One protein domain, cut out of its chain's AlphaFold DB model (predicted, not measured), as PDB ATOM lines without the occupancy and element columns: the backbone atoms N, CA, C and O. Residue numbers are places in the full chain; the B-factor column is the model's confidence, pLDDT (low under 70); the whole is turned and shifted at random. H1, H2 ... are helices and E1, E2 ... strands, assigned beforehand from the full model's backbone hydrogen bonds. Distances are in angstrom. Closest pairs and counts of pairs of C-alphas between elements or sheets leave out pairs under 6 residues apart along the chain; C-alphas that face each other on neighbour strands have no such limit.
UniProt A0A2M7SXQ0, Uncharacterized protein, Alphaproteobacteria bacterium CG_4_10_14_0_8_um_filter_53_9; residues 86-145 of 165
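What this domain is: This is residues 86 to 145 of the 165 residues of an uncharacterized protein of Alphaproteobacteria bacterium CG_4_10_14_0_8_um_filter_53_9 (UniProt A0A2M7SXQ0). Picture a small three-stranded antiparallel sheet, E1, E2 and E3, with the short helix H2 over it and the longer helix H1 reaching out past H2 toward one end of the long axis. The link 115 to 123 between E2 and E3 and the small closing helix H3 lie toward the other end, H3 well away from the sheet. The printed part has 60 residues, with three named helices and three named strands in the order H1, E1, E2, E3, H2, H3; the sheet's order is E1, E2, E3, and the class is mixed, helices and strands. The whole is compact, with a radius of gyration of the C-alphas of 10.5 A, and only just elongated, with spans of 30 by 20 by 16 A.

Where its parts are: Find C-alpha 86 at (48.802, 3.905, -49.269); from there H1 runs through residues 86 to 95, 14.3 A from first to last C-alpha. Next comes E1, residues 99 to 103, 10.9 A long. Look at C-alpha 110 at (41.728, 7.712, -34.655) for the start of E2, residues 110 to 114, which is 13.3 A long. E3, residues 124 to 127, measures 10.2 A, and H2, residues 128 to 132, follows it directly and measures 6.5 A. H3, residues 142 to 145, spans 4.9 A and ends at C-alpha 145 at (43.854, 21.574, -28.788).

How they stand to each other: Begin with the sheet, a meander, each strand the antiparallel neighbour of the one before. E1 and E2 form a hairpin with 155 degrees between their directions; look for N 101 and O 112, 3.0 A apart, and N 114 and O 99, 2.9 A apart, both within hydrogen-bond range. E2 and E3 form a hairpin at 138 degrees, with N 111 and O 126 within hydrogen-bond range at 2.9 A. H2 is on the sheet, over E2, at a height over the sheet of 9.4 A; the closest C-alphas of E2 and H2 are those of Gly 111 and Gly 128, 6.2 A apart. H1 is on the sheet too, but only grazes it with residues 91 to 95. H1 and H2 touch, their closest C-alphas being those of Ile 94 and Ile 132, 5.9 A apart. H3 is not on the sheet and is apart from H1, H2, E1, E2 and E3. In H1 and H2 every O i to N i+4 pair is within hydrogen-bond range, while H3 is too short for such a pair.

The domain as a whole: The two C-alphas farthest apart are those of Lys 86 and Asp 120, 31.5 A. The printed part has no cut and no long link; the links H1 to E1 and E3 to H2 are tight. Read the B-factor column for a mean pLDDT of the printed part of 74.4; it is under 70 in residues 86 to 108 and 143 to 145 of this model.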
ATOM      1  N   LYS A  86      49.227   2.547 -49.647       60.19
ATOM      2  CA  LYS A  86      48.802   3.905 -49.269       60.19
ATOM      3  C   LYS A  86      48.787   4.119 -47.747       60.19
ATOM      4  O   LYS A  86      49.271   5.152 -47.309       60.19
ATOM      5  N   THR A  87      48.294   3.161 -46.958       54.47
ATOM      6  CA  THR A  87      48.319   3.177 -45.484       54.47
ATOM      7  C   THR A  87      49.744   3.056 -44.940       54.47
ATOM      8  O   THR A  87      50.097   3.801 -44.038       54.47
ATOM      9  N   ILE A  88      50.607   2.217 -45.526       57.19
ATOM     10  CA  ILE A  88      52.027   2.128 -45.121       57.19
ATOM     11  C   ILE A  88      52.745   3.466 -45.371       57.19
ATOM     12  O   ILE A  88      53.422   3.992 -44.489       57.19
ATOM     13  N   LYS A  89      52.539   4.081 -46.545       64.94
ATOM     14  CA  LYS A  89      53.062   5.425 -46.857       64.94
ATOM     15  C   LYS A  89      52.487   6.506 -45.926       64.94
ATOM     16  O   LYS A  89      53.181   7.473 -45.622       64.94
ATOM     17  N   LEU A  90      51.246   6.333 -45.463       64.19
ATOM     18  CA  LEU A  90      50.591   7.195 -44.478       64.19
ATOM     19  C   LEU A  90      51.272   7.094 -43.108       64.19
ATOM     20  O   LEU A  90      51.689   8.111 -42.562       64.19
ATOM     21  N   LEU A  91      51.441   5.872 -42.601       60.62
ATOM     22  CA  LEU A  91      52.068   5.576 -41.313       60.62
ATOM     23  C   LEU A  91      53.520   6.054 -41.276       60.62
ATOM     24  O   LEU A  91      53.893   6.760 -40.348       60.62
ATOM     25  N   ASN A  92      54.303   5.806 -42.330       61.22
ATOM     26  CA  ASN A  92      55.664   6.340 -42.444       61.22
ATOM     27  C   ASN A  92      55.705   7.881 -42.447       61.22
ATOM     28  O   ASN A  92      56.662   8.470 -41.951       61.22
ATOM     29  N   LYS A  93      54.680   8.564 -42.981       64.50
ATOM     30  CA  LYS A  93      54.598  10.032 -42.903       64.50
ATOM     31  C   LYS A  93      54.251  10.500 -41.484       64.50
ATOM     32  O   LYS A  93      54.889  11.423 -40.991       64.50
ATOM     33  N   ILE A  94      53.291   9.839 -40.838       62.38
ATOM     34  CA  ILE A  94      52.839  10.143 -39.473       62.38
ATOM     35  C   ILE A  94      53.955   9.884 -38.444       62.38
ATOM     36  O   ILE A  94      54.188  10.724 -37.582       62.38
ATOM     37  N   TRP A  95      54.704   8.783 -38.571       59.00
ATOM     38  CA  TRP A  95      55.789   8.405 -37.652       59.00
ATOM     39  C   TRP A  95      56.936   9.432 -37.622       59.00
ATOM     40  O   TRP A  95      57.561   9.667 -36.591       59.00
ATOM     41  N   ASN A  96      57.175  10.141 -38.729       57.56
ATOM     42  CA  ASN A  96      58.136  11.246 -38.736       57.56
ATOM     43  C   ASN A  96      57.678  12.452 -37.886       57.56
ATOM     44  O   ASN A  96      58.524  13.251 -37.470       57.56
ATOM     45  N   GLN A  97      56.373  12.577 -37.615       59.22
ATOM     46  CA  GLN A  97      55.728  13.704 -36.925       59.22
ATOM     47  C   GLN A  97      55.341  13.397 -35.461       59.22
ATOM     48  O   GLN A  97      55.120  14.333 -34.697       59.22
ATOM     49  N   GLY A  98      55.307  12.126 -35.048       58.47
ATOM     50  CA  GLY A  98      55.008  11.695 -33.676       58.47
ATOM     51  C   GLY A  98      55.230  10.192 -33.485       58.47
ATOM     52  O   GLY A  98      55.355   9.453 -34.463       58.47
ATOM     53  N   VAL A  99      55.271   9.721 -32.237       62.50
ATOM     54  CA  VAL A  99      55.359   8.278 -31.954       62.50
ATOM     55  C   VAL A  99      53.963   7.678 -32.116       62.50
ATOM     56  O   VAL A  99      53.050   8.042 -31.380       62.50
ATOM     57  N   VAL A 100      53.772   6.786 -33.089       61.47
ATOM     58  CA  VAL A 100      52.504   6.053 -33.245       61.47
ATOM     59  C   VAL A 100      52.528   4.869 -32.293       61.47
ATOM     60  O   VAL A 100      53.349   3.973 -32.472       61.47
ATOM     61  N   ILE A 101      51.644   4.873 -31.298       60.06
ATOM     62  CA  ILE A 101      51.558   3.795 -30.306       60.06
ATOM     63  C   ILE A 101      50.592   2.721 -30.826       60.06
ATOM     64  O   ILE A 101      50.959   1.556 -30.927       60.06
ATOM     65  N   PHE A 102      49.397   3.127 -31.273       58.38
ATOM     66  CA  PHE A 102      48.423   2.250 -31.940       58.38
ATOM     67  C   PHE A 102      47.669   2.994 -33.051       58.38
ATOM     68  O   PHE A 102      47.436   4.202 -32.962       58.38
ATOM     69  N   TYR A 103      47.264   2.275 -34.103       54.03
ATOM     70  CA  TYR A 103      46.544   2.842 -35.248       54.03
ATOM     71  C   TYR A 103      45.520   1.860 -35.819       54.03
ATOM     72  O   TYR A 103      45.864   0.726 -36.151       54.03
ATOM     73  N   TRP A 104      44.284   2.327 -36.010       52.34
ATOM     74  CA  TRP A 104      43.245   1.606 -36.746       52.34
ATOM     75  C   TRP A 104      43.075   2.218 -38.158       52.34
ATOM     76  O   TRP A 104      43.037   3.435 -38.328       52.34
ATOM     77  N   GLY A 105      43.075   1.346 -39.178       45.50
ATOM     78  CA  GLY A 105      42.657   1.550 -40.581       45.50
ATOM     79  C   GLY A 105      43.160   2.755 -41.407       45.50
ATOM     80  O   GLY A 105      43.965   2.582 -42.336       45.50
ATOM     81  N   GLY A 106      42.624   3.960 -41.197       56.16
ATOM     82  CA  GLY A 106      42.417   4.949 -42.274       56.16
ATOM     83  C   GLY A 106      42.580   6.437 -41.917       56.16
ATOM     84  O   GLY A 106      42.684   6.837 -40.768       56.16
ATOM     85  N   SER A 107      42.573   7.318 -42.929       57.66
ATOM     86  CA  SER A 107      42.864   8.757 -42.737       57.66
ATOM     87  C   SER A 107      41.835   9.518 -41.888       57.66
ATOM     88  O   SER A 107      42.152  10.584 -41.358       57.66
ATOM     89  N   LYS A 108      40.613   8.989 -41.762       65.69
ATOM     90  CA  LYS A 108      39.557   9.497 -40.869       65.69
ATOM     91  C   LYS A 108      39.550   8.816 -39.496       65.69
ATOM     92  O   LYS A 108      38.776   9.223 -38.639       65.69
ATOM     93  N   GLU A 109      40.353   7.775 -39.316       76.94
ATOM     94  CA  GLU A 109      40.354   6.948 -38.115       76.94
ATOM     95  C   GLU A 109      41.334   7.505 -37.080       76.94
ATOM     96  O   GLU A 109      42.248   8.282 -37.396       76.94
ATOM     97  N   ILE A 110      41.059   7.161 -35.825       79.88
ATOM     98  CA  ILE A 110      41.728   7.712 -34.655       79.88
ATOM     99  C   ILE A 110      42.911   6.804 -34.298       79.88
ATOM    100  O   ILE A 110      42.748   5.597 -34.139       79.88
ATOM    101  N   GLY A 111      44.100   7.392 -34.190       83.31
ATOM    102  CA  GLY A 111      45.297   6.752 -33.645       83.31
ATOM    103  C   GLY A 111      45.653   7.321 -32.273       83.31
ATOM    104  O   GLY A 111      45.179   8.399 -31.908       83.31
ATOM    105  N   TYR A 112      46.497   6.600 -31.539       85.38
ATOM    106  CA  TYR A 112      47.052   7.019 -30.250       85.38
ATOM    107  C   TYR A 112      48.516   7.436 -30.441       85.38
ATOM    108  O   TYR A 112      49.320   6.661 -30.974       85.38
ATOM    109  N   PHE A 113      48.847   8.674 -30.062       85.00
ATOM    110  CA  PHE A 113      50.114   9.332 -30.392       85.00
ATOM    111  C   PHE A 113      50.862   9.804 -29.148       85.00
ATOM    112  O   PHE A 113      50.283  10.484 -28.306       85.00
ATOM    113  N   GLY A 114      52.159   9.503 -29.083       87.44
ATOM    114  CA  GLY A 114      53.099  10.081 -28.124       87.44
ATOM    115  C   GLY A 114      53.821  11.306 -28.695       87.44
ATOM    116  O   GLY A 114      54.028  11.423 -29.912       87.44
ATOM    117  N   CYS A 115      54.221  12.228 -27.818       89.25
ATOM    118  CA  CYS A 115      54.945  13.426 -28.228       89.25
ATOM    119  C   CYS A 115      56.399  13.090 -28.585       89.25
ATOM    120  O   CYS A 115      57.039  12.245 -27.969       89.25
ATOM    121  N   LYS A 116      56.916  13.747 -29.630       85.69
ATOM    122  CA  LYS A 116      58.292  13.571 -30.115       85.69
ATOM    123  C   LYS A 116      59.286  14.536 -29.454       85.69
ATOM    124  O   LYS A 116      60.481  14.270 -29.467       85.69
ATOM    125  N   THR A 117      58.796  15.668 -28.953       88.12
ATOM    126  CA  THR A 117      59.618  16.746 -28.383       88.12
ATOM    127  C   THR A 117      59.919  16.511 -26.909       88.12
ATOM    128  O   THR A 117      61.009  16.825 -26.455       88.12
ATOM    129  N   ASP A 118      58.937  15.981 -26.185       86.44
ATOM    130  CA  ASP A 118      58.957  15.817 -24.737       86.44
ATOM    131  C   ASP A 118      58.176  14.533 -24.400       86.44
ATOM    132  O   ASP A 118      56.988  14.467 -24.736       86.44
ATOM    133  N   PRO A 119      58.821  13.493 -23.839       84.69
ATOM    134  CA  PRO A 119      58.176  12.221 -23.530       84.69
ATOM    135  C   PRO A 119      57.242  12.285 -22.313       84.69
ATOM    136  O   PRO A 119      56.398  11.400 -22.186       84.69
ATOM    137  N   ASP A 120      57.344  13.316 -21.465       89.88
ATOM    138  CA  ASP A 120      56.512  13.469 -20.262       89.88
ATOM    139  C   ASP A 120      55.116  14.035 -20.595       89.88
ATOM    140  O   ASP A 120      54.198  14.027 -19.773       89.88
ATOM    141  N   HIS A 121      54.914  14.502 -21.833       90.38
ATOM    142  CA  HIS A 121      53.600  14.895 -22.329       90.38
ATOM    143  C   HIS A 121      52.668  13.693 -22.523       90.38
ATOM    144  O   HIS A 121      52.946  12.791 -23.316       90.38
ATOM    145  N   GLU A 122      51.496  13.763 -21.883       87.06
ATOM    146  CA  GLU A 122      50.439  12.754 -21.981       87.06
ATOM    147  C   GLU A 122      50.107  12.402 -23.453       87.06
ATOM    148  O   GLU A 122      49.834  13.304 -24.260       87.06
ATOM    149  N   PRO A 123      50.128  11.108 -23.834       87.25
ATOM    150  CA  PRO A 123      49.768  10.688 -25.182       87.25
ATOM    151  C   PRO A 123      48.284  10.951 -25.478       87.25
ATOM    152  O   PRO A 123      47.429  10.867 -24.601       87.25
ATOM    153  N   TRP A 124      47.951  11.249 -26.734       89.88
ATOM    154  CA  TRP A 124      46.607  11.700 -27.109       89.88
ATOM    155  C   TRP A 124      46.026  10.940 -28.302       89.88
ATOM    156  O   TRP A 124      46.733  10.452 -29.188       89.88
ATOM    157  N   PHE A 125      44.695  10.884 -28.345       85.88
ATOM    158  CA  PHE A 125      43.936  10.344 -29.467       85.88
ATOM    159  C   PHE A 125      43.701  11.411 -30.538       85.88
ATOM    160  O   PHE A 125      43.266  12.521 -30.230       85.88
ATOM    161  N   GLU A 126      43.959  11.087 -31.806       86.94
ATOM    162  CA  GLU A 126      43.780  12.039 -32.907       86.94
ATOM    163  C   GLU A 126      43.479  11.363 -34.253       86.94
ATOM    164  O   GLU A 126      43.857  10.218 -34.484       86.94
ATOM    165  N   ALA A 127      42.838  12.064 -35.191       85.56
ATOM    166  CA  ALA A 127      42.700  11.551 -36.552       85.56
ATOM    167  C   ALA A 127      44.059  11.537 -37.277       85.56
ATOM    168  O   ALA A 127      44.768  12.550 -37.303       85.56
ATOM    169  N   GLY A 128      44.397  10.442 -37.968       82.38
ATOM    170  CA  GLY A 128      45.656  10.347 -38.727       82.38
ATOM    171  C   GLY A 128      45.838  11.475 -39.761       82.38
ATOM    172  O   GLY A 128      46.944  11.975 -39.964       82.38
ATOM    173  N   SER A 129      44.742  11.957 -40.363       82.25
ATOM    174  CA  SER A 129      44.749  13.134 -41.252       82.25
ATOM    175  C   SER A 129      45.158  14.445 -40.576       82.25
ATOM    176  O   SER A 129      45.759  15.289 -41.242       82.25
ATOM    177  N   ASN A 130      44.888  14.625 -39.282       84.12
ATOM    178  CA  ASN A 130      45.290  15.822 -38.546       84.12
ATOM    179  C   ASN A 130      46.789  15.787 -38.213       84.12
ATOM    180  O   ASN A 130      47.462  16.805 -38.384       84.12
ATOM    181  N   GLN A 131      47.350  14.623 -37.866       84.19
ATOM    182  CA  GLN A 131      48.807  14.482 -37.707       84.19
ATOM    183  C   GLN A 131      49.556  14.833 -39.001       84.19
ATOM    184  O   GLN A 131      50.459  15.666 -38.987       84.19
ATOM    185  N   ILE A 132      49.088  14.327 -40.148       80.75
ATOM    186  CA  ILE A 132      49.652  14.642 -41.477       80.75
ATOM    187  C   ILE A 132      49.613  16.141 -41.801       80.75
ATOM    188  O   ILE A 132      50.486  16.638 -42.518       80.75
ATOM    189  N   ARG A 133      48.600  16.855 -41.291       82.94
ATOM    190  CA  ARG A 133      48.436  18.313 -41.408       82.94
ATOM    191  C   ARG A 133      49.279  19.108 -40.400       82.94
ATOM    192  O   ARG A 133      49.205  20.329 -40.405       82.94
ATOM    193  N   GLY A 134      50.074  18.444 -39.558       83.81
ATOM    194  CA  GLY A 134      50.947  19.084 -38.574       83.81
ATOM    195  C   GLY A 134      50.261  19.444 -37.255       83.81
ATOM    196  O   GLY A 134      50.758  20.304 -36.538       83.81
ATOM    197  N   HIS A 135      49.132  18.812 -36.907       85.38
ATOM    198  CA  HIS A 135      48.390  19.148 -35.682       85.38
ATOM    199  C   HIS A 135      49.051  18.692 -34.364       85.38
ATOM    200  O   HIS A 135      48.494  18.998 -33.308       85.38
ATOM    201  N   GLY A 136      50.189  17.991 -34.449       88.44
ATOM    202  CA  GLY A 136      51.187  17.739 -33.403       88.44
ATOM    203  C   GLY A 136      50.685  17.323 -32.019       88.44
ATOM    204  O   GLY A 136      49.591  16.782 -31.860       88.44
ATOM    205  N   CYS A 137      51.534  17.571 -31.018       91.44
ATOM    206  CA  CYS A 137      51.201  17.404 -29.606       91.44
ATOM    207  C   CYS A 137      50.332  18.579 -29.121       91.44
ATOM    208  O   CYS A 137      50.709  19.738 -29.341       91.44
ATOM    209  N   PRO A 138      49.198  18.321 -28.440       91.19
ATOM    210  CA  PRO A 138      48.323  19.370 -27.926       91.19
ATOM    211  C   PRO A 138      49.006  20.234 -26.860       91.19
ATOM    212  O   PRO A 138      48.734  21.429 -26.815       91.19
ATOM    213  N   THR A 139      49.920  19.679 -26.059       92.44
ATOM    214  CA  THR A 139      50.651  20.422 -25.017       92.44
ATOM    215  C   THR A 139      51.708  21.353 -25.616       92.44
ATOM    216  O   THR A 139      51.796  22.512 -25.224       92.44
ATOM    217  N   CYS A 140      52.431  20.912 -26.655       88.38
ATOM    218  CA  CYS A 140      53.344  21.783 -27.411       88.38
ATOM    219  C   CYS A 140      52.604  22.880 -28.204       88.38
ATOM    220  O   CYS A 140      53.145  23.965 -28.428       88.38
ATOM    221  N   HIS A 141      51.380  22.604 -28.667       85.88
ATOM    222  CA  HIS A 141      50.603  23.502 -29.531       85.88
ATOM    223  C   HIS A 141      49.148  23.677 -29.041       85.88
ATOM    224  O   HIS A 141      48.201  23.317 -29.753       85.88
ATOM    225  N   PRO A 142      48.927  24.306 -27.867       77.62
ATOM    226  CA  PRO A 142      47.615  24.363 -27.208       77.62
ATOM    227  C   PRO A 142      46.542  25.090 -28.029       77.62
ATOM    228  O   PRO A 142      45.368  24.725 -27.984       77.62
ATOM    229  N   ARG A 143      46.940  26.039 -28.889       66.25
ATOM    230  CA  ARG A 143      46.043  26.728 -29.841       66.25
ATOM    231  C   ARG A 143      45.351  25.779 -30.836       66.25
ATOM    232  O   ARG A 143      44.341  26.150 -31.427       66.25
ATOM    233  N   LEU A 144      45.870  24.560 -31.021       63.94
ATOM    234  CA  LEU A 144      45.253  23.510 -31.838       63.94
ATOM    235  C   LEU A 144      44.427  22.514 -31.002       63.94
ATOM    236  O   LEU A 144      43.652  21.744 -31.572       63.94
ATOM    237  N   ALA A 145      44.582  22.482 -29.679       59.09
ATOM    238  CA  ALA A 145      43.854  21.574 -28.788       59.09
ATOM    239  C   ALA A 145      42.432  22.076 -28.481       59.09
ATOM    240  O   ALA A 145      41.485  21.290 -28.444       59.09
TER     241      ALA A 145